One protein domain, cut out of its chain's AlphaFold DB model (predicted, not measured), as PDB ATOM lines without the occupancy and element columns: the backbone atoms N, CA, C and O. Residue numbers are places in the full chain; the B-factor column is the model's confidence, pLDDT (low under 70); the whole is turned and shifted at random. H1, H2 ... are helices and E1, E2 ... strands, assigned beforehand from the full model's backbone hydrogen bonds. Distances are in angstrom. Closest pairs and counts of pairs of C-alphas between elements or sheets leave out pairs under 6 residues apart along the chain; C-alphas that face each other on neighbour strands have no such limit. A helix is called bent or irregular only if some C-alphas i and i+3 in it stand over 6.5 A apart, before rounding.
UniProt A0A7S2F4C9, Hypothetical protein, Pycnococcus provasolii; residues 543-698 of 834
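AT A GLANCE: This is residues 543 to 698 of the 834 residues of the protein "Hypothetical protein" of Pycnococcus provasolii (UniProt A0A7S2F4C9). A compact body of crossed helices is built round H4 as its core, with the helical hairpin of H1 and H2, H5 and H7 packed on it, and a narrow ribbon of strands reaches away from this body. In the ribbon the chain runs out through E1 and E2 and folds back through E3 and E4; the foot, E1, packs on H7, while residues 658 to 663 at the tip, like residues 543 to 549 of H1, stick out. The printed part has 156 residues, with seven named helices and four named strands in the order H1 H2 H3 H4 H5 H6 E1 E2 E3 E4 H7; the strands make two antiparallel sheets of two, E1 - E4 and E2 - E3, and the class is mostly helix. The whole is compact by its radius of gyration of the C-alphas, 17.0 A, yet elongated in outline, with spans of 63 by 33 by 31 A.

HOW THE PARTS SIT: H1, residues 543 to 567, and H2, residues 572 to 587, form a helical hairpin at a shallow tilt of 29 degrees, opposite ways; H1 touches H2 with residues 554 to 565 alone, and the closest C-alphas, of Cys 565 and Val 575, are 6.3 A apart. H3, residues 590 to 593, only just touches H2, and only at the corner by their link, with 3 pairs of C-alphas within 8 A. H4, residues 598 to 612, is the hub and touches five other helices. It touches H2 at a steep tilt of 50 degrees, opposite ways, closest at the C-alphas of Ala 578 and Ile 606, 5.6 A. It touches residues 557 to 565 of H1 at a steep tilt of 53 degrees, the same way, closest at the C-alphas of Cys 561 and Val 602, 5.7 A. H5, residues 625 to 635, forms a helical hairpin with H4 at a steep tilt of 38 degrees; their closest C-alphas, of Tyr 607 and Phe 625, are 6.6 A apart. H6, residues 641 to 644, only just touches H4, with 3 pairs of C-alphas within 8 A, the closest those of Gln 600 and Val 642, 6.7 A. E1, residues 646 to 650, and E4, residues 671 to 675, are antiparallel, with N 646 and O 675 at 2.7 A and N 672 and O 649 at 2.8 A. E2, residues 654 to 656, and E3, residues 665 to 667, form a hairpin, with N 655 and O 666 at 2.9 A. H7, residues 677 to 696, touches H4 at a steep tilt of 54 degrees, the same way, closest at the C-alphas of Cys 604 and Tyr 681, 6.1 A. H7 is irregular, C-alphas 688 and 691 being 7.8 A apart, and has a kink of 84 degrees near residue 689; with residues 689 to 696 alone it touches H2, closest at the C-alphas of Ala 585 and Val 689, 6.9 A. Every O i to N i+4 pair is within hydrogen-bond range in H1, H2 and H4, against 5 of 7 in H5 and 9 of 16 in H7; H3 and H6 are too short for such a pair.

IN THESE COORDINATES: H1 begins at C-alpha 543, (25.809, -0.222, -65.295), and is 36.1 A long. H2 is 23.0 A long, H4 21.5 A and H5 15.3 A. E1 begins at C-alpha 646, (36.085, 18.403, -44.942). H7, 22.4 A long, ends at C-alpha 696, (47.239, -5.307, -41.711).

THE WHOLE: The two C-alphas farthest apart, of Gly 620 and Thr 660, are 63.4 A apart. The printed part has no cut. The link H4 to H5, residues 613 to 624, is long. Mean pLDDT of the printed part is 89.2; residue 543 and residues 657 to 664 are under 70.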
ATOM      1  N   GLU A 543      24.677   0.524 -65.839       67.50
ATOM      2  CA  GLU A 543      25.809  -0.222 -65.295       67.50
ATOM      3  C   GLU A 543      27.151   0.030 -66.021       67.50
ATOM      4  O   GLU A 543      28.119   0.360 -65.331       67.50
ATOM      5  N   PRO A 544      27.267  -0.017 -67.369       78.69
ATOM      6  CA  PRO A 544      28.523   0.251 -68.074       78.69
ATOM      7  C   PRO A 544      29.049   1.669 -67.846       78.69
ATOM      8  O   PRO A 544      30.251   1.850 -67.654       78.69
ATOM      9  N   VAL A 545      28.167   2.673 -67.809       82.12
ATOM     10  CA  VAL A 545      28.564   4.065 -67.550       82.12
ATOM     11  C   VAL A 545      29.096   4.204 -66.130       82.12
ATOM     12  O   VAL A 545      30.177   4.764 -65.928       82.12
ATOM     13  N   LEU A 546      28.337   3.719 -65.143       86.06
ATOM     14  CA  LEU A 546      28.732   3.805 -63.741       86.06
ATOM     15  C   LEU A 546      30.068   3.089 -63.519       86.06
ATOM     16  O   LEU A 546      30.969   3.643 -62.889       86.06
ATOM     17  N   LEU A 547      30.230   1.896 -64.093       84.25
ATOM     18  CA  LEU A 547      31.458   1.122 -63.981       84.25
ATOM     19  C   LEU A 547      32.647   1.837 -64.636       84.25
ATOM     20  O   LEU A 547      33.722   1.907 -64.039       84.25
ATOM     21  N   GLN A 548      32.475   2.407 -65.832       85.56
ATOM     22  CA  GLN A 548      33.526   3.182 -66.497       85.56
ATOM     23  C   GLN A 548      33.935   4.403 -65.662       85.56
ATOM     24  O   GLN A 548      35.130   4.650 -65.479       85.56
ATOM     25  N   PHE A 549      32.964   5.128 -65.101       90.06
ATOM     26  CA  PHE A 549      33.219   6.260 -64.214       90.06
ATOM     27  C   PHE A 549      34.009   5.839 -62.966       90.06
ATOM     28  O   PHE A 549      35.066   6.405 -62.679       90.06
ATOM     29  N   VAL A 550      33.567   4.796 -62.256       89.12
ATOM     30  CA  VAL A 550      34.245   4.313 -61.041       89.12
ATOM     31  C   VAL A 550      35.660   3.810 -61.347       89.12
ATOM     32  O   VAL A 550      36.586   4.087 -60.585       89.12
ATOM     33  N   ARG A 551      35.882   3.152 -62.495       86.50
ATOM     34  CA  ARG A 551      37.229   2.739 -62.937       86.50
ATOM     35  C   ARG A 551      38.169   3.931 -63.120       86.50
ATOM     36  O   ARG A 551      39.327   3.859 -62.706       86.50
ATOM     37  N   LYS A 552      37.684   5.032 -63.700       92.06
ATOM     38  CA  LYS A 552      38.466   6.272 -63.832       92.06
ATOM     39  C   LYS A 552      38.784   6.895 -62.478       92.06
ATOM     40  O   LYS A 552      39.933   7.264 -62.240       92.06
ATOM     41  N   VAL A 553      37.810   6.943 -61.567       94.06
ATOM     42  CA  VAL A 553      38.016   7.420 -60.187       94.06
ATOM     43  C   VAL A 553      39.083   6.579 -59.490       94.06
ATOM     44  O   VAL A 553      40.023   7.130 -58.917       94.06
ATOM     45  N   PHE A 554      38.995   5.251 -59.585       89.00
ATOM     46  CA  PHE A 554      39.982   4.343 -59.006       89.00
ATOM     47  C   PHE A 554      41.383   4.568 -59.585       89.00
ATOM     48  O   PHE A 554      42.355   4.654 -58.828       89.00
ATOM     49  N   LYS A 555      41.499   4.724 -60.910       87.25
ATOM     50  CA  LYS A 555      42.776   5.024 -61.573       87.25
ATOM     51  C   LYS A 555      43.364   6.344 -61.076       87.25
ATOM     52  O   LYS A 555      44.539   6.368 -60.708       87.25
ATOM     53  N   LEU A 556      42.558   7.406 -61.014       91.94
ATOM     54  CA  LEU A 556      42.976   8.719 -60.519       91.94
ATOM     55  C   LEU A 556      43.484   8.635 -59.074       91.94
ATOM     56  O   LEU A 556      44.589   9.089 -58.769       91.94
ATOM     57  N   CYS A 557      42.710   7.997 -58.193       92.56
ATOM     58  CA  CYS A 557      43.080   7.833 -56.790       92.56
ATOM     59  C   CYS A 557      44.360   6.998 -56.639       92.56
ATOM     60  O   CYS A 557      45.232   7.361 -55.853       92.56
ATOM     61  N   SER A 558      44.508   5.921 -57.414       87.69
ATOM     62  CA  SER A 558      45.689   5.046 -57.384       87.69
ATOM     63  C   SER A 558      46.958   5.775 -57.828       87.69
ATOM     64  O   SER A 558      47.989   5.673 -57.162       87.69
ATOM     65  N   LEU A 559      46.882   6.567 -58.905       88.44
ATOM     66  CA  LEU A 559      48.002   7.384 -59.383       88.44
ATOM     67  C   LEU A 559      48.447   8.401 -58.324       88.44
ATOM     68  O   LEU A 559      49.638   8.496 -58.021       88.44
ATOM     69  N   ARG A 560      47.494   9.120 -57.719       92.81
ATOM     70  CA  ARG A 560      47.774  10.114 -56.670       92.81
ATOM     71  C   ARG A 560      48.304   9.471 -55.390       92.81
ATOM     72  O   ARG A 560      49.249   9.988 -54.798       92.81
ATOM     73  N   CYS A 561      47.733   8.334 -54.992       93.44
ATOM     74  CA  CYS A 561      48.198   7.552 -53.851       93.44
ATOM     75  C   CYS A 561      49.646   7.110 -54.054       93.44
ATOM     76  O   CYS A 561      50.482   7.310 -53.176       93.44
ATOM     77  N   TYR A 562      49.962   6.570 -55.231       91.12
ATOM     78  CA  TYR A 562      51.314   6.151 -55.563       91.12
ATOM     79  C   TYR A 562      52.304   7.321 -55.551       91.12
ATOM     80  O   TYR A 562      53.311   7.219 -54.854       91.12
ATOM     81  N   ASP A 563      52.027   8.435 -56.244       89.69
ATOM     82  CA  ASP A 563      52.935   9.601 -56.266       89.69
ATOM     83  C   ASP A 563      53.213  10.123 -54.847       89.69
ATOM     84  O   ASP A 563      54.361  10.362 -54.465       89.69
ATOM     85  N   LEU A 564      52.174  10.218 -54.016       94.44
ATOM     86  CA  LEU A 564      52.322  10.690 -52.646       94.44
ATOM     87  C   LEU A 564      53.136   9.715 -51.779       94.44
ATOM     88  O   LEU A 564      54.023  10.157 -51.045       94.44
ATOM     89  N   CYS A 565      52.914   8.402 -51.906       93.62
ATOM     90  CA  CYS A 565      53.727   7.391 -51.226       93.62
ATOM     91  C   CYS A 565      55.200   7.424 -51.667       93.62
ATOM     92  O   CYS A 565      56.088   7.298 -50.823       93.62
ATOM     93  N   GLN A 566      55.476   7.632 -52.962       92.69
ATOM     94  CA  GLN A 566      56.846   7.765 -53.473       92.69
ATOM     95  C   GLN A 566      57.543   8.999 -52.889       92.69
ATOM     96  O   GLN A 566      58.687   8.921 -52.443       92.69
ATOM     97  N   ARG A 567      56.843  10.137 -52.823       93.50
ATOM     98  CA  ARG A 567      57.372  11.378 -52.229       93.50
ATOM     99  C   ARG A 567      57.652  11.243 -50.735       93.50
ATOM    100  O   ARG A 567      58.640  11.799 -50.262       93.50
ATOM    101  N   LEU A 568      56.816  10.483 -50.028       93.19
ATOM    102  CA  LEU A 568      56.998  10.111 -48.622       93.19
ATOM    103  C   LEU A 568      58.080   9.042 -48.408       93.19
ATOM    104  O   LEU A 568      58.435   8.771 -47.264       93.19
ATOM    105  N   ARG A 569      58.612   8.450 -49.489       93.12
ATOM    106  CA  ARG A 569      59.592   7.352 -49.467       93.12
ATOM    107  C   ARG A 569      59.097   6.134 -48.682       93.12
ATOM    108  O   ARG A 569      59.868   5.495 -47.969       93.12
ATOM    109  N   LEU A 570      57.807   5.821 -48.808       89.81
ATOM    110  CA  LEU A 570      57.232   4.648 -48.156       89.81
ATOM    111  C   LEU A 570      57.715   3.358 -48.844       89.81
ATOM    112  O   LEU A 570      57.772   3.322 -50.078       89.81
ATOM    113  N   PRO A 571      58.024   2.289 -48.083       89.12
ATOM    114  CA  PRO A 571      58.352   0.990 -48.665       89.12
ATOM    115  C   PRO A 571      57.201   0.434 -49.512       89.12
ATOM    116  O   PRO A 571      56.031   0.719 -49.255       89.12
ATOM    117  N   GLU A 572      57.529  -0.407 -50.494       85.00
ATOM    118  CA  GLU A 572      56.566  -0.949 -51.467       85.00
ATOM    119  C   GLU A 572      55.379  -1.664 -50.807       85.00
ATOM    120  O   GLU A 572      54.243  -1.516 -51.253       85.00
ATOM    121  N   GLU A 573      55.615  -2.353 -49.690       87.44
ATOM    122  CA  GLU A 573      54.552  -2.986 -48.911       87.44
ATOM    123  C   GLU A 573      53.449  -1.988 -48.518       87.44
ATOM    124  O   GLU A 573      52.265  -2.269 -48.692       87.44
ATOM    125  N   TYR A 574      53.813  -0.788 -48.059       89.56
ATOM    126  CA  TYR A 574      52.852   0.243 -47.655       89.56
ATOM    127  C   TYR A 574      52.064   0.772 -48.849       89.56
ATOM    128  O   TYR A 574      50.878   1.063 -48.719       89.56
ATOM    129  N   VAL A 575      52.709   0.873 -50.016       87.06
ATOM    130  CA  VAL A 575      52.061   1.293 -51.265       87.06
ATOM    131  C   VAL A 575      50.978   0.293 -51.660       87.06
ATOM    132  O   VAL A 575      49.852   0.698 -51.944       87.06
ATOM    133  N   LEU A 576      51.295  -1.004 -51.624       87.06
ATOM    134  CA  LEU A 576      50.350  -2.074 -51.947       87.06
ATOM    135  C   LEU A 576      49.183  -2.100 -50.957       87.06
ATOM    136  O   LEU A 576      48.028  -2.104 -51.377       87.06
ATOM    137  N   ARG A 577      49.460  -2.037 -49.647       89.12
ATOM    138  CA  ARG A 577      48.400  -2.004 -48.626       89.12
ATOM    139  C   ARG A 577      47.526  -0.751 -48.741       89.12
ATOM    140  O   ARG A 577      46.311  -0.848 -48.594       89.12
ATOM    141  N   ALA A 578      48.113   0.410 -49.042       91.25
ATOM    142  CA  ALA A 578      47.360   1.639 -49.282       91.25
ATOM    143  C   ALA A 578      46.448   1.510 -50.508       91.25
ATOM    144  O   ALA A 578      45.282   1.886 -50.424       91.25
ATOM    145  N   ALA A 579      46.921   0.914 -51.605       88.44
ATOM    146  CA  ALA A 579      46.081   0.643 -52.771       88.44
ATOM    147  C   ALA A 579      44.894  -0.276 -52.424       88.44
ATOM    148  O   ALA A 579      43.763   0.031 -52.788       88.44
ATOM    149  N   THR A 580      45.122  -1.340 -51.645       88.19
ATOM    150  CA  THR A 580      44.060  -2.264 -51.209       88.19
ATOM    151  C   THR A 580      43.004  -1.585 -50.328       88.19
ATOM    152  O   THR A 580      41.806  -1.775 -50.519       88.19
ATOM    153  N   VAL A 581      43.424  -0.771 -49.354       92.56
ATOM    154  CA  VAL A 581      42.489  -0.022 -48.493       92.56
ATOM    155  C   VAL A 581      41.717   1.022 -49.294       92.56
ATOM    156  O   VAL A 581      40.537   1.243 -49.035       92.56
ATOM    157  N   LEU A 582      42.368   1.660 -50.266       92.81
ATOM    158  CA  LEU A 582      41.744   2.642 -51.142       92.81
ATOM    159  C   LEU A 582      40.674   1.995 -52.026       92.81
ATOM    160  O   LEU A 582      39.586   2.545 -52.143       92.81
ATOM    161  N   GLU A 583      40.952   0.820 -52.590       89.44
ATOM    162  CA  GLU A 583      39.977   0.021 -53.339       89.44
ATOM    163  C   GLU A 583      38.756  -0.316 -52.475       89.44
ATOM    164  O   GLU A 583      37.628   0.011 -52.843       89.44
ATOM    165  N   TYR A 584      38.984  -0.866 -51.278       90.81
ATOM    166  CA  TYR A 584      37.918  -1.153 -50.319       90.81
ATOM    167  C   TYR A 584      37.096   0.103 -49.983       90.81
ATOM    168  O   TYR A 584      35.868   0.076 -50.014       90.81
ATOM    169  N   ALA A 585      37.757   1.232 -49.711       93.12
ATOM    170  CA  ALA A 585      37.075   2.480 -49.386       93.12
ATOM    171  C   ALA A 585      36.207   3.007 -50.544       93.12
ATOM    172  O   ALA A 585      35.152   3.583 -50.296       93.12
ATOM    173  N   LEU A 586      36.627   2.810 -51.797       90.44
ATOM    174  CA  LEU A 586      35.894   3.278 -52.976       90.44
ATOM    175  C   LEU A 586      34.674   2.401 -53.299       90.44
ATOM    176  O   LEU A 586      33.606   2.946 -53.584       90.44
ATOM    177  N   TYR A 587      34.807   1.071 -53.237       87.44
ATOM    178  CA  TYR A 587      33.736   0.139 -53.630       87.44
ATOM    179  C   TYR A 587      32.802  -0.248 -52.483       87.44
ATOM    180  O   TYR A 587      31.586  -0.258 -52.669       87.44
ATOM    181  N   GLU A 588      33.357  -0.537 -51.303       88.38
ATOM    182  CA  GLU A 588      32.608  -1.052 -50.146       88.38
ATOM    183  C   GLU A 588      32.182   0.055 -49.181       88.38
ATOM    184  O   GLU A 588      31.299  -0.143 -48.351       88.38
ATOM    185  N   GLN A 589      32.811   1.229 -49.258       93.50
ATOM    186  CA  GLN A 589      32.494   2.391 -48.421       93.50
ATOM    187  C   GLN A 589      32.294   3.653 -49.276       93.50
ATOM    188  O   GLN A 589      32.677   4.751 -48.878       93.50
ATOM    189  N   THR A 590      31.664   3.514 -50.450       92.56
ATOM    190  CA  THR A 590      31.457   4.590 -51.440       92.56
ATOM    191  C   THR A 590      30.846   5.862 -50.848       92.56
ATOM    192  O   THR A 590      31.197   6.964 -51.265       92.56
ATOM    193  N   HIS A 591      29.986   5.750 -49.830       92.62
ATOM    194  CA  HIS A 591      29.412   6.913 -49.138       92.62
ATOM    195  C   HIS A 591      30.457   7.864 -48.519       92.62
ATOM    196  O   HIS A 591      30.153   9.027 -48.238       92.62
ATOM    197  N   LEU A 592      31.703   7.413 -48.328       95.75
ATOM    198  CA  LEU A 592      32.815   8.268 -47.923       95.75
ATOM    199  C   LEU A 592      33.105   9.377 -48.946       95.75
ATOM    200  O   LEU A 592      33.630  10.417 -48.553       95.75
ATOM    201  N   LEU A 593      32.726   9.198 -50.212       95.31
ATOM    202  CA  LEU A 593      32.924  10.169 -51.291       95.31
ATOM    203  C   LEU A 593      31.812  11.217 -51.388       95.31
ATOM    204  O   LEU A 593      32.022  12.265 -51.987       95.31
ATOM    205  N   TYR A 594      30.632  10.968 -50.815       94.50
ATOM    206  CA  TYR A 594      29.475  11.841 -51.020       94.50
ATOM    207  C   TYR A 594      29.723  13.238 -50.462       94.50
ATOM    208  O   TYR A 594      29.946  13.407 -49.262       94.50
ATOM    209  N   ASN A 595      29.644  14.235 -51.346       94.25
ATOM    210  CA  ASN A 595      29.924  15.642 -51.083       94.25
ATOM    211  C   ASN A 595      31.351  15.899 -50.563       94.25
ATOM    212  O   ASN A 595      31.601  16.833 -49.794       94.25
ATOM    213  N   ARG A 596      32.289  15.023 -50.942       95.88
ATOM    214  CA  ARG A 596      33.687  15.023 -50.511       95.88
ATOM    215  C   ARG A 596      34.630  14.951 -51.706       95.88
ATOM    216  O   ARG A 596      34.225  14.707 -52.837       95.88
ATOM    217  N   HIS A 597      35.903  15.211 -51.437       97.12
ATOM    218  CA  HIS A 597      36.962  15.181 -52.441       97.12
ATOM    219  C   HIS A 597      37.717  13.850 -52.355       97.12
ATOM    220  O   HIS A 597      38.105  13.446 -51.259       97.12
ATOM    221  N   VAL A 598      38.012  13.196 -53.482       96.88
ATOM    222  CA  VAL A 598      38.676  11.870 -53.488       96.88
ATOM    223  C   VAL A 598      40.029  11.865 -52.762       96.88
ATOM    224  O   VAL A 598      40.346  10.923 -52.039       96.88
ATOM    225  N   ASP A 599      40.810  12.947 -52.869       97.62
ATOM    226  CA  ASP A 599      42.084  13.084 -52.143       97.62
ATOM    227  C   ASP A 599      41.928  12.994 -50.615       97.62
ATOM    228  O   ASP A 599      42.877  12.611 -49.938       97.62
ATOM    229  N   GLN A 600      40.753  13.287 -50.045       98.06
ATOM    230  CA  GLN A 600      40.512  13.086 -48.609       98.06
ATOM    231  C   GLN A 600      40.626  11.602 -48.245       98.06
ATOM    232  O   GLN A 600      41.224  11.277 -47.219       98.06
ATOM    233  N   LEU A 601      40.130  10.707 -49.106       98.00
ATOM    234  CA  LEU A 601      40.294   9.262 -48.949       98.00
ATOM    235  C   LEU A 601      41.748   8.856 -49.187       98.00
ATOM    236  O   LEU A 601      42.291   8.122 -48.372       98.00
ATOM    237  N   VAL A 602      42.411   9.370 -50.231       97.81
ATOM    238  CA  VAL A 602      43.833   9.066 -50.503       97.81
ATOM    239  C   VAL A 602      44.712   9.401 -49.292       97.81
ATOM    240  O   VAL A 602      45.472   8.558 -48.816       97.81
ATOM    241  N   LEU A 603      44.569  10.610 -48.745       98.38
ATOM    242  CA  LEU A 603      45.323  11.078 -47.580       98.38
ATOM    243  C   LEU A 603      45.032  10.229 -46.332       98.38
ATOM    244  O   LEU A 603      45.959   9.839 -45.618       98.38
ATOM    245  N   CYS A 604      43.755   9.922 -46.075       98.56
ATOM    246  CA  CYS A 604      43.346   9.111 -44.929       98.56
ATOM    247  C   CYS A 604      43.802   7.653 -45.041       98.56
ATOM    248  O   CYS A 604      44.198   7.065 -44.034       98.56
ATOM    249  N   THR A 605      43.794   7.085 -46.245       98.12
ATOM    250  CA  THR A 605      44.251   5.721 -46.510       98.12
ATOM    251  C   THR A 605      45.748   5.580 -46.267       98.12
ATOM    252  O   THR A 605      46.161   4.684 -45.531       98.12
ATOM    253  N   ILE A 606      46.563   6.494 -46.806       97.69
ATOM    254  CA  ILE A 606      48.017   6.489 -46.581       97.69
ATOM    255  C   ILE A 606      48.316   6.604 -45.086       97.69
ATOM    256  O   ILE A 606      49.090   5.810 -44.548       97.69
ATOM    257  N   TYR A 607      47.669   7.548 -44.395       98.19
ATOM    258  CA  TYR A 607      47.850   7.710 -42.954       98.19
ATOM    259  C   TYR A 607      47.402   6.468 -42.169       98.19
ATOM    260  O   TYR A 607      48.119   6.011 -41.281       98.19
ATOM    261  N   GLY A 608      46.245   5.895 -42.509       97.06
ATOM    262  CA  GLY A 608      45.702   4.699 -41.871       97.06
ATOM    263  C   GLY A 608      46.656   3.511 -41.955       97.06
ATOM    264  O   GLY A 608      46.955   2.910 -40.925       97.06
ATOM    265  N   VAL A 609      47.190   3.233 -43.148       95.75
ATOM    266  CA  VAL A 609      48.179   2.165 -43.367       95.75
ATOM    267  C   VAL A 609      49.474   2.446 -42.610       95.75
ATOM    268  O   VAL A 609      49.961   1.574 -41.893       95.75
ATOM    269  N   CYS A 610      50.000   3.672 -42.690       95.62
ATOM    270  CA  CYS A 610      51.204   4.046 -41.946       95.62
ATOM    271  C   CYS A 610      51.027   3.858 -40.434       95.62
ATOM    272  O   CYS A 610      51.956   3.427 -39.755       95.62
ATOM    273  N   LYS A 611      49.833   4.147 -39.905       94.44
ATOM    274  CA  LYS A 611      49.526   4.024 -38.479       94.44
ATOM    275  C   LYS A 611      49.464   2.569 -38.016       94.44
ATOM    276  O   LYS A 611      50.079   2.250 -37.005       94.44
ATOM    277  N   VAL A 612      48.754   1.691 -38.733       93.62
ATOM    278  CA  VAL A 612      48.613   0.273 -38.330       93.62
ATOM    279  C   VAL A 612      49.920  -0.508 -38.452       93.62
ATOM    280  O   VAL A 612      50.175  -1.397 -37.650       93.62
ATOM    281  N   LYS A 613      50.772  -0.122 -39.404       88.94
ATOM    282  CA  LYS A 613      52.099  -0.707 -39.631       88.94
ATOM    283  C   LYS A 613      53.230  -0.012 -38.866       88.94
ATOM    284  O   LYS A 613      54.394  -0.344 -39.051       88.94
ATOM    285  N   ASN A 614      52.906   0.972 -38.023       89.81
ATOM    286  CA  ASN A 614      53.878   1.732 -37.235       89.81
ATOM    287  C   ASN A 614      55.023   2.345 -38.082       89.81
ATOM    288  O   ASN A 614      56.184   2.361 -37.671       89.81
ATOM    289  N   CYS A 615      54.683   2.856 -39.272       91.31
ATOM    290  CA  CYS A 615      55.631   3.426 -40.227       91.31
ATOM    291  C   CYS A 615      56.426   4.577 -39.608       91.31
ATOM    292  O   CYS A 615      55.854   5.461 -38.954       91.31
ATOM    293  N   ARG A 616      57.733   4.598 -39.873       91.38
ATOM    294  CA  ARG A 616      58.628   5.683 -39.476       91.38
ATOM    295  C   ARG A 616      58.974   6.567 -40.668       91.38
ATOM    296  O   ARG A 616      59.211   6.070 -41.766       91.38
ATOM    297  N   ASN A 617      58.994   7.876 -40.447       88.38
ATOM    298  CA  ASN A 617      59.464   8.849 -41.424       88.38
ATOM    299  C   ASN A 617      61.005   8.905 -41.445       88.38
ATOM    300  O   ASN A 617      61.687   8.194 -40.705       88.38
ATOM    301  N   VAL A 618      61.560   9.785 -42.282       84.19
ATOM    302  CA  VAL A 618      63.016   9.961 -42.442       84.19
ATOM    303  C   VAL A 618      63.754  10.348 -41.154       84.19
ATOM    304  O   VAL A 618      64.956  10.123 -41.067       84.19
ATOM    305  N   ASN A 619      63.051  10.897 -40.160       87.44
ATOM    306  CA  ASN A 619      63.615  11.284 -38.868       87.44
ATOM    307  C   ASN A 619      63.484  10.176 -37.809       87.44
ATOM    308  O   ASN A 619      63.929  10.359 -36.681       87.44
ATOM    309  N   GLY A 620      62.870   9.036 -38.144       87.88
ATOM    310  CA  GLY A 620      62.604   7.949 -37.200       87.88
ATOM    311  C   GLY A 620      61.324   8.123 -36.373       87.88
ATOM    312  O   GLY A 620      61.015   7.252 -35.560       87.88
ATOM    313  N   ASP A 621      60.546   9.184 -36.602       91.75
ATOM    314  CA  ASP A 621      59.269   9.424 -35.923       91.75
ATOM    315  C   ASP A 621      58.117   8.704 -36.628       91.75
ATOM    316  O   ASP A 621      58.176   8.427 -37.825       91.75
ATOM    317  N   ALA A 622      57.023   8.431 -35.911       93.06
ATOM    318  CA  ALA A 622      55.797   7.939 -36.538       93.06
ATOM    319  C   ALA A 622      55.297   8.925 -37.607       93.06
ATOM    320  O   ALA A 622      55.199  10.122 -37.334       93.06
ATOM    321  N   VAL A 623      54.940   8.423 -38.794       94.19
ATOM    322  CA  VAL A 623      54.388   9.260 -39.873       94.19
ATOM    323  C   VAL A 623      53.118   9.969 -39.394       94.19
ATOM    324  O   VAL A 623      52.156   9.338 -38.954       94.19
ATOM    325  N   GLN A 624      53.102  11.296 -39.499       95.00
ATOM    326  CA  GLN A 624      51.972  12.136 -39.101       95.00
ATOM    327  C   GLN A 624      51.260  12.731 -40.318       95.00
ATOM    328  O   GLN A 624      51.836  12.875 -41.396       95.00
ATOM    329  N   PHE A 625      50.017  13.195 -40.132       96.81
ATOM    330  CA  PHE A 625      49.305  13.946 -41.172       96.81
ATOM    331  C   PHE A 625      50.108  15.147 -41.687       96.81
ATOM    332  O   PHE A 625      50.038  15.437 -42.874       96.81
ATOM    333  N   ARG A 626      50.907  15.825 -40.847       95.81
ATOM    334  CA  ARG A 626      51.736  16.951 -41.317       95.81
ATOM    335  C   ARG A 626      52.744  16.532 -42.388       95.81
ATOM    336  O   ARG A 626      52.978  17.310 -43.308       95.81
ATOM    337  N   ASP A 627      53.292  15.322 -42.286       95.44
ATOM    338  CA  ASP A 627      54.303  14.807 -43.210       95.44
ATOM    339  C   ASP A 627      53.650  14.552 -44.574       95.44
ATOM    340  O   ASP A 627      54.124  15.011 -45.613       95.44
ATOM    341  N   ILE A 628      52.475  13.920 -44.556       96.75
ATOM    342  CA  ILE A 628      51.661  13.654 -45.747       96.75
ATOM    343  C   ILE A 628      51.202  14.974 -46.391       96.75
ATOM    344  O   ILE A 628      51.366  15.184 -47.595       96.75
ATOM    345  N   LEU A 629      50.676  15.903 -45.588       96.62
ATOM    346  CA  LEU A 629      50.177  17.193 -46.063       96.62
ATOM    347  C   LEU A 629      51.291  18.092 -46.614       96.62
ATOM    348  O   LEU A 629      51.032  18.880 -47.524       96.62
ATOM    349  N   TYR A 630      52.526  17.973 -46.119       95.06
ATOM    350  CA  TYR A 630      53.675  18.682 -46.681       95.06
ATOM    351  C   TYR A 630      53.892  18.317 -48.157       95.06
ATOM    352  O   TYR A 630      53.995  19.205 -49.006       95.06
ATOM    353  N   HIS A 631      53.888  17.023 -48.489       94.81
ATOM    354  CA  HIS A 631      54.043  16.574 -49.873       94.81
ATOM    355  C   HIS A 631      52.797  16.852 -50.722       94.81
ATOM    356  O   HIS A 631      52.935  17.312 -51.858       94.81
ATOM    357  N   TYR A 632      51.597  16.685 -50.158       95.94
ATOM    358  CA  TYR A 632      50.342  16.997 -50.848       95.94
ATOM    359  C   TYR A 632      50.265  18.467 -51.290       95.94
ATOM    360  O   TYR A 632      49.951  18.759 -52.442       95.94
ATOM    361  N   ARG A 633      50.634  19.414 -50.418       94.56
ATOM    362  CA  ARG A 633      50.646  20.851 -50.753       94.56
ATOM    363  C   ARG A 633      51.609  21.190 -51.888       94.56
ATOM    364  O   ARG A 633      51.372  22.143 -52.614       94.56
ATOM    365  N   ARG A 634      52.684  20.419 -52.061       89.75
ATOM    366  CA  ARG A 634      53.622  20.605 -53.178       89.75
ATOM    367  C   ARG A 634      53.085  20.038 -54.488       89.75
ATOM    368  O   ARG A 634      53.417  20.565 -55.540       89.75
ATOM    369  N   MET A 635      52.269  18.986 -54.425       86.25
ATOM    370  CA  MET A 635      51.533  18.466 -55.582       86.25
ATOM    371  C   MET A 635      50.376  19.395 -55.977       86.25
ATOM    372  O   MET A 635      50.025  19.498 -57.148       86.25
ATOM    373  N   SER A 636      49.777  20.078 -54.998       85.06
ATOM    374  CA  SER A 636      48.559  20.862 -55.183       85.06
ATOM    375  C   SER A 636      48.576  22.152 -54.341       85.06
ATOM    376  O   SER A 636      47.917  22.232 -53.297       85.06
ATOM    377  N   PRO A 637      49.333  23.184 -54.767       77.25
ATOM    378  CA  PRO A 637      49.602  24.373 -53.950       77.25
ATOM    379  C   PRO A 637      48.363  25.204 -53.602       77.25
ATOM    380  O   PRO A 637      48.347  25.821 -52.545       77.25
ATOM    381  N   ASN A 638      47.296  25.142 -54.405       79.44
ATOM    382  CA  ASN A 638      46.093  25.973 -54.239       79.44
ATOM    383  C   ASN A 638      44.850  25.188 -53.780       79.44
ATOM    384  O   ASN A 638      43.727  25.624 -54.003       79.44
ATOM    385  N   ARG A 639      45.019  24.006 -53.169       86.69
ATOM    386  CA  ARG A 639      43.899  23.151 -52.721       86.69
ATOM    387  C   ARG A 639      43.918  22.881 -51.221       86.69
ATOM    388  O   ARG A 639      43.793  21.749 -50.765       86.69
ATOM    389  N   HIS A 640      44.108  23.932 -50.428       89.19
ATOM    390  CA  HIS A 640      44.152  23.803 -48.969       89.19
ATOM    391  C   HIS A 640      42.801  23.418 -48.357       89.19
ATOM    392  O   HIS A 640      42.768  22.723 -47.342       89.19
ATOM    393  N   GLU A 641      41.696  23.803 -48.992       92.75
ATOM    394  CA  GLU A 641      40.342  23.472 -48.534       92.75
ATOM    395  C   GLU A 641      40.098  21.963 -48.441       92.75
ATOM    396  O   GLU A 641      39.421  21.520 -47.515       92.75
ATOM    397  N   VAL A 642      40.750  21.167 -49.301       95.38
ATOM    398  CA  VAL A 642      40.628  19.700 -49.340       95.38
ATOM    399  C   VAL A 642      40.891  19.062 -47.978       95.38
ATOM    400  O   VAL A 642      40.236  18.080 -47.645       95.38
ATOM    401  N   PHE A 643      41.802  19.619 -47.175       95.75
ATOM    402  CA  PHE A 643      42.129  19.094 -45.845       95.75
ATOM    403  C   PHE A 643      41.769  20.033 -44.685       95.75
ATOM    404  O   PHE A 643      41.919  19.650 -43.523       95.75
ATOM    405  N   ARG A 644      41.315  21.257 -44.974       96.44
ATOM    406  CA  ARG A 644      40.915  22.253 -43.965       96.44
ATOM    407  C   ARG A 644      39.409  22.282 -43.710       96.44
ATOM    408  O   ARG A 644      39.019  22.629 -42.603       96.44
ATOM    409  N   ALA A 645      38.594  21.946 -44.709       96.56
ATOM    410  CA  ALA A 645      37.140  22.091 -44.667       96.56
ATOM    411  C   ALA A 645      36.435  20.846 -45.237       96.56
ATOM    412  O   ALA A 645      35.692  20.900 -46.216       96.56
ATOM    413  N   VAL A 646      36.674  19.701 -44.606       97.81
ATOM    414  CA  VAL A 646      36.085  18.403 -44.942       97.81
ATOM    415  C   VAL A 646      34.677  18.286 -44.365       97.81
ATOM    416  O   VAL A 646      34.446  18.599 -43.196       97.81
ATOM    417  N   VAL A 647      33.723  17.812 -45.170       97.00
ATOM    418  CA  VAL A 647      32.342  17.572 -44.727       97.00
ATOM    419  C   VAL A 647      32.315  16.464 -43.679       97.00
ATOM    420  O   VAL A 647      32.727  15.332 -43.953       97.00
ATOM    421  N   LEU A 648      31.810  16.784 -42.488       95.62
ATOM    422  CA  LEU A 648      31.600  15.803 -41.431       95.62
ATOM    423  C   LEU A 648      30.148  15.357 -41.394       95.62
ATOM    424  O   LEU A 648      29.854  14.203 -41.690       95.62
ATOM    425  N   ASP A 649      29.257  16.303 -41.121       93.00
ATOM    426  CA  ASP A 649      27.840  16.019 -40.961       93.00
ATOM    427  C   ASP A 649      27.080  16.618 -42.140       93.00
ATOM    428  O   ASP A 649      27.267  17.784 -42.509       93.00
ATOM    429  N   GLN A 650      26.207  15.809 -42.721       93.12
ATOM    430  CA  GLN A 650      25.267  16.204 -43.756       93.12
ATOM    431  C   GLN A 650      24.015  15.352 -43.622       93.12
ATOM    432  O   GLN A 650      24.072  14.248 -43.080       93.12
ATOM    433  N   HIS A 651      22.898  15.844 -44.138       89.06
ATOM    434  CA  HIS A 651      21.724  14.998 -44.306       89.06
ATOM    435  C   HIS A 651      22.059  13.824 -45.238       89.06
ATOM    436  O   HIS A 651      22.773  13.995 -46.223       89.06
ATOM    437  N   THR A 652      21.583  12.627 -44.904       78.69
ATOM    438  CA  THR A 652      21.837  11.394 -45.659       78.69
ATOM    439  C   THR A 652      20.505  10.821 -46.108       78.69
ATOM    440  O   THR A 652      19.806  10.176 -45.336       78.69
ATOM    441  N   GLY A 653      20.130  11.094 -47.348       81.75
ATOM    442  CA  GLY A 653      18.886  10.605 -47.925       81.75
ATOM    443  C   GLY A 653      18.705  11.154 -49.325       81.75
ATOM    444  O   GLY A 653      19.508  11.968 -49.789       81.75
ATOM    445  N   TYR A 654      17.649  10.726 -49.993       82.81
ATOM    446  CA  TYR A 654      17.263  11.266 -51.289       82.81
ATOM    447  C   TYR A 654      15.755  11.471 -51.362       82.81
ATOM    448  O   TYR A 654      15.001  10.990 -50.517       82.81
ATOM    449  N   ARG A 655      15.315  12.231 -52.361       78.44
ATOM    450  CA  ARG A 655      13.899  12.427 -52.675       78.44
ATOM    451  C   ARG A 655      13.675  12.197 -54.163       78.44
ATOM    452  O   ARG A 655      14.528  12.553 -54.974       78.44
ATOM    453  N   PHE A 656      12.529  11.623 -54.512       72.31
ATOM    454  CA  PHE A 656      12.076  11.569 -55.898       72.31
ATOM    455  C   PHE A 656      11.480  12.922 -56.297       72.31
ATOM    456  O   PHE A 656      10.721  13.522 -55.535       72.31
ATOM    457  N   ARG A 657      11.843  13.413 -57.484       66.44
ATOM    458  CA  ARG A 657      11.217  14.586 -58.105       66.44
ATOM    459  C   ARG A 657       9.778  14.256 -58.536       66.44
ATOM    460  O   ARG A 657       9.509  13.128 -58.946       66.44
ATOM    461  N   ASP A 658       8.868  15.226 -58.433       49.44
ATOM    462  CA  ASP A 658       7.457  15.059 -58.817       49.44
ATOM    463  C   ASP A 658       7.290  14.770 -60.329       49.44
ATOM    464  O   ASP A 658       8.104  15.196 -61.151       49.44
ATOM    465  N   ARG A 659       6.231  14.025 -60.679       48.22
ATOM    466  CA  ARG A 659       5.975  13.262 -61.923       48.22
ATOM    467  C   ARG A 659       5.905  14.059 -63.239       48.22
ATOM    468  O   ARG A 659       5.660  13.452 -64.277       48.22
ATOM    469  N   THR A 660       6.120  15.373 -63.259       43.25
ATOM    470  CA  THR A 660       5.913  16.199 -64.468       43.25
ATOM    471  C   THR A 660       7.160  16.417 -65.328       43.25
ATOM    472  O   THR A 660       7.078  17.076 -66.365       43.25
ATOM    473  N   THR A 661       8.335  15.899 -64.958       40.16
ATOM    474  CA  THR A 661       9.524  15.928 -65.834       40.16
ATOM    475  C   THR A 661      10.444  14.748 -65.510       40.16
ATOM    476  O   THR A 661      10.707  14.467 -64.346       40.16
ATOM    477  N   SER A 662      10.868  14.030 -66.551       43.94
ATOM    478  CA  SER A 662      11.624  12.765 -66.566       43.94
ATOM    479  C   SER A 662      12.606  12.547 -65.399       43.94
ATOM    480  O   SER A 662      13.536  13.329 -65.243       43.94
ATOM    481  N   SER A 663      12.357  11.468 -64.633       53.88
ATOM    482  CA  SER A 663      13.207  10.773 -63.639       53.88
ATOM    483  C   SER A 663      14.314  11.604 -62.979       53.88
ATOM    484  O   SER A 663      15.339  11.850 -63.600       53.88
ATOM    485  N   GLY A 664      14.155  11.972 -61.704       62.72
ATOM    486  CA  GLY A 664      15.160  12.783 -61.012       62.72
ATOM    487  C   GLY A 664      15.309  12.421 -59.544       62.72
ATOM    488  O   GLY A 664      14.578  12.960 -58.711       62.72
ATOM    489  N   ILE A 665      16.224  11.512 -59.204       73.25
ATOM    490  CA  ILE A 665      16.593  11.297 -57.799       73.25
ATOM    491  C   ILE A 665      17.449  12.485 -57.377       73.25
ATOM    492  O   ILE A 665      18.523  12.711 -57.925       73.25
ATOM    493  N   VAL A 666      17.000  13.228 -56.368       77.75
ATOM    494  CA  VAL A 666      17.764  14.348 -55.813       77.75
ATOM    495  C   VAL A 666      18.322  13.944 -54.460       77.75
ATOM    496  O   VAL A 666      17.567  13.648 -53.527       77.75
ATOM    497  N   ALA A 667      19.646  13.959 -54.329       84.25
ATOM    498  CA  ALA A 667      20.280  13.662 -53.060       84.25
ATOM    499  C   ALA A 667      20.123  14.831 -52.076       84.25
ATOM    500  O   ALA A 667      20.453  15.985 -52.357       84.25
ATOM    501  N   ASN A 668      19.659  14.525 -50.870       85.25
ATOM    502  CA  ASN A 668      19.483  15.487 -49.792       85.25
ATOM    503  C   ASN A 668      20.793  15.675 -49.008       85.25
ATOM    504  O   ASN A 668      20.805  15.554 -47.791       85.25
ATOM    505  N   PHE A 669      21.911  15.970 -49.680       88.75
ATOM    506  CA  PHE A 669      23.218  16.183 -49.032       88.75
ATOM    507  C   PHE A 669      23.419  17.633 -48.574       88.75
ATOM    508  O   PHE A 669      24.416  18.288 -48.893       88.75
ATOM    509  N   ARG A 670      22.458  18.175 -47.817       90.00
ATOM    510  CA  ARG A 670      22.636  19.483 -47.174       90.00
ATOM    511  C   ARG A 670      23.718  19.362 -46.098       90.00
ATOM    512  O   ARG A 670      23.541  18.647 -45.113       90.00
ATOM    513  N   VAL A 671      24.830  20.074 -46.294       93.19
ATOM    514  CA  VAL A 671      25.959  20.088 -45.354       93.19
ATOM    515  C   VAL A 671      25.581  20.837 -44.087       93.19
ATOM    516  O   VAL A 671      25.127  21.977 -44.153       93.19
ATOM    517  N   LEU A 672      25.816  20.196 -42.947       94.75
ATOM    518  CA  LEU A 672      25.562  20.747 -41.621       94.75
ATOM    519  C   LEU A 672      26.852  21.243 -40.974       94.75
ATOM    520  O   LEU A 672      26.872  22.313 -40.370       94.75
ATOM    521  N   ARG A 673      27.947  20.489 -41.124       96.56
ATOM    522  CA  ARG A 673      29.218  20.815 -40.471       96.56
ATOM    523  C   ARG A 673      30.425  20.411 -41.308       96.56
ATOM    524  O   ARG A 673      30.476  19.310 -41.858       96.56
ATOM    525  N   ARG A 674      31.424  21.296 -41.341       97.62
ATOM    526  CA  ARG A 674      32.757  21.055 -41.912       97.62
ATOM    527  C   ARG A 674      33.829  21.197 -40.846       97.62
ATOM    528  O   ARG A 674      33.656  21.958 -39.898       97.62
ATOM    529  N   ASP A 675      34.921  20.466 -41.011       97.50
ATOM    530  CA  ASP A 675      36.074  20.535 -40.117       97.50
ATOM    531  C   ASP A 675      37.348  20.015 -40.804       97.50
ATOM    532  O   ASP A 675      37.328  19.689 -41.986       97.50
ATOM    533  N   ASP A 676      38.467  19.931 -40.089       97.56
ATOM    534  CA  ASP A 676      39.724  19.460 -40.676       97.56
ATOM    535  C   ASP A 676      39.739  17.950 -41.020       97.56
ATOM    536  O   ASP A 676      38.924  17.140 -40.557       97.56
ATOM    537  N   ILE A 677      40.720  17.561 -41.841       98.19
ATOM    538  CA  ILE A 677      40.906  16.173 -42.282       98.19
ATOM    539  C   ILE A 677      41.177  15.193 -41.137       98.19
ATOM    540  O   ILE A 677      40.861  14.013 -41.259       98.19
ATOM    541  N   ILE A 678      41.735  15.653 -40.016       98.12
ATOM    542  CA  ILE A 678      42.047  14.795 -38.871       98.12
ATOM    543  C   ILE A 678      40.750  14.435 -38.145       98.12
ATOM    544  O   ILE A 678      40.545  13.278 -37.767       98.12
ATOM    545  N   LYS A 679      39.830  15.391 -37.981       98.31
ATOM    546  CA  LYS A 679      38.501  15.111 -37.433       98.31
ATOM    547  C   LYS A 679      37.676  14.249 -38.378       98.31
ATOM    548  O   LYS A 679      37.006  13.342 -37.888       98.31
ATOM    549  N   PHE A 680      37.770  14.454 -39.693       98.44
ATOM    550  CA  PHE A 680      37.182  13.533 -40.675       98.44
ATOM    551  C   PHE A 680      37.740  12.115 -40.532       98.44
ATOM    552  O   PHE A 680      36.973  11.156 -40.419       98.44
ATOM    553  N   TYR A 681      39.066  11.989 -40.451       98.62
ATOM    554  CA  TYR A 681      39.741  10.711 -40.274       98.62
ATOM    555  C   TYR A 681      39.232   9.976 -39.028       98.62
ATOM    556  O   TYR A 681      38.802   8.828 -39.106       98.62
ATOM    557  N   ASN A 682      39.222  10.655 -37.880       97.88
ATOM    558  CA  ASN A 682      38.859  10.039 -36.605       97.88
ATOM    559  C   ASN A 682      37.358   9.744 -36.476       97.88
ATOM    560  O   ASN A 682      36.997   8.723 -35.897       97.88
ATOM    561  N   ARG A 683      36.485  10.636 -36.965       97.94
ATOM    562  CA  ARG A 683      35.031  10.545 -36.735       97.94
ATOM    563  C   ARG A 683      34.275   9.779 -37.813       97.94
ATOM    564  O   ARG A 683      33.173   9.331 -37.532       97.94
ATOM    565  N   ILE A 684      34.825   9.658 -39.021       97.38
ATOM    566  CA  ILE A 684      34.095   9.104 -40.171       97.38
ATOM    567  C   ILE A 684      34.905   8.015 -40.860       97.38
ATOM    568  O   ILE A 684      34.456   6.875 -40.930       97.38
ATOM    569  N   PHE A 685      36.120   8.336 -41.309       98.19
ATOM    570  CA  PHE A 685      36.925   7.388 -42.079       98.19
ATOM    571  C   PHE A 685      37.279   6.139 -41.262       98.19
ATOM    572  O   PHE A 685      36.979   5.027 -41.683       98.19
ATOM    573  N   VAL A 686      37.877   6.298 -40.073       97.25
ATOM    574  CA  VAL A 686      38.263   5.159 -39.227       97.25
ATOM    575  C   VAL A 686      37.051   4.303 -38.861       97.25
ATOM    576  O   VAL A 686      37.131   3.105 -39.101       97.25
ATOM    577  N   PRO A 687      35.929   4.835 -38.341       97.25
ATOM    578  CA  PRO A 687      34.740   4.018 -38.094       97.25
ATOM    579  C   PRO A 687      34.285   3.181 -39.301       97.25
ATOM    580  O   PRO A 687      33.925   2.020 -39.111       97.25
ATOM    581  N   ALA A 688      34.373   3.725 -40.520       95.69
ATOM    582  CA  ALA A 688      34.008   3.026 -41.753       95.69
ATOM    583  C   ALA A 688      35.010   1.923 -42.150       95.69
ATOM    584  O   ALA A 688      34.607   0.813 -42.487       95.69
ATOM    585  N   VAL A 689      36.322   2.186 -42.080       94.88
ATOM    586  CA  VAL A 689      37.349   1.262 -42.612       94.88
ATOM    587  C   VAL A 689      38.127   0.473 -41.554       94.88
ATOM    588  O   VAL A 689      38.948  -0.372 -41.904       94.88
ATOM    589  N   ARG A 690      37.902   0.708 -40.252       92.69
ATOM    590  CA  ARG A 690      38.713   0.137 -39.153       92.69
ATOM    591  C   ARG A 690      38.807  -1.379 -39.209       92.69
ATOM    592  O   ARG A 690      39.897  -1.908 -39.030       92.69
ATOM    593  N   ARG A 691      37.688  -2.068 -39.445       91.19
ATOM    594  CA  ARG A 691      37.663  -3.540 -39.505       91.19
ATOM    595  C   ARG A 691      38.607  -4.066 -40.585       91.19
ATOM    596  O   ARG A 691      39.344  -5.005 -40.333       91.19
ATOM    597  N   PHE A 692      38.627  -3.407 -41.739       91.94
ATOM    598  CA  PHE A 692      39.506  -3.762 -42.845       91.94
ATOM    599  C   PHE A 692      40.968  -3.376 -42.576       91.94
ATOM    600  O   PHE A 692      41.871  -4.170 -42.813       91.94
ATOM    601  N   LEU A 693      41.210  -2.184 -42.019       90.56
ATOM    602  CA  LEU A 693      42.555  -1.706 -41.677       90.56
ATOM    603  C   LEU A 693      43.278  -2.603 -40.664       90.56
ATOM    604  O   LEU A 693      44.494  -2.763 -40.752       90.56
ATOM    605  N   LEU A 694      42.550  -3.173 -39.699       90.94
ATOM    606  CA  LEU A 694      43.137  -4.014 -38.653       90.94
ATOM    607  C   LEU A 694      43.690  -5.345 -39.181       90.94
ATOM    608  O   LEU A 694      44.567  -5.913 -38.539       90.94
ATOM    609  N   ASN A 695      43.275  -5.788 -40.371       88.31
ATOM    610  CA  ASN A 695      43.827  -6.983 -41.019       88.31
ATOM    611  C   ASN A 695      45.312  -6.831 -41.399       88.31
ATOM    612  O   ASN A 695      45.962  -7.816 -41.734       88.31
ATOM    613  N   PHE A 696      45.847  -5.607 -41.370       85.94
ATOM    614  CA  PHE A 696      47.239  -5.307 -41.711       85.94
ATOM    615  C   PHE A 696      48.125  -5.030 -40.495       85.94
ATOM    616  O   PHE A 696      49.286  -4.666 -40.678       85.94
ATOM    617  N   VAL A 697      47.594  -5.149 -39.274       85.38
ATOM    618  CA  VAL A 697      48.410  -5.056 -38.060       85.38
ATOM    619  C   VAL A 697      49.306  -6.287 -38.004       85.38
ATOM    620  O   VAL A 697      48.830  -7.418 -38.090       85.38
ATOM    621  N   ASP A 698      50.610  -6.067 -37.861       71.06
ATOM    622  CA  ASP A 698      51.547  -7.160 -37.646       71.06
ATOM    623  C   ASP A 698      51.261  -7.756 -36.262       71.06
ATOM    624  O   ASP A 698      51.531  -7.126 -35.237       71.06
TER     625      ASP A 698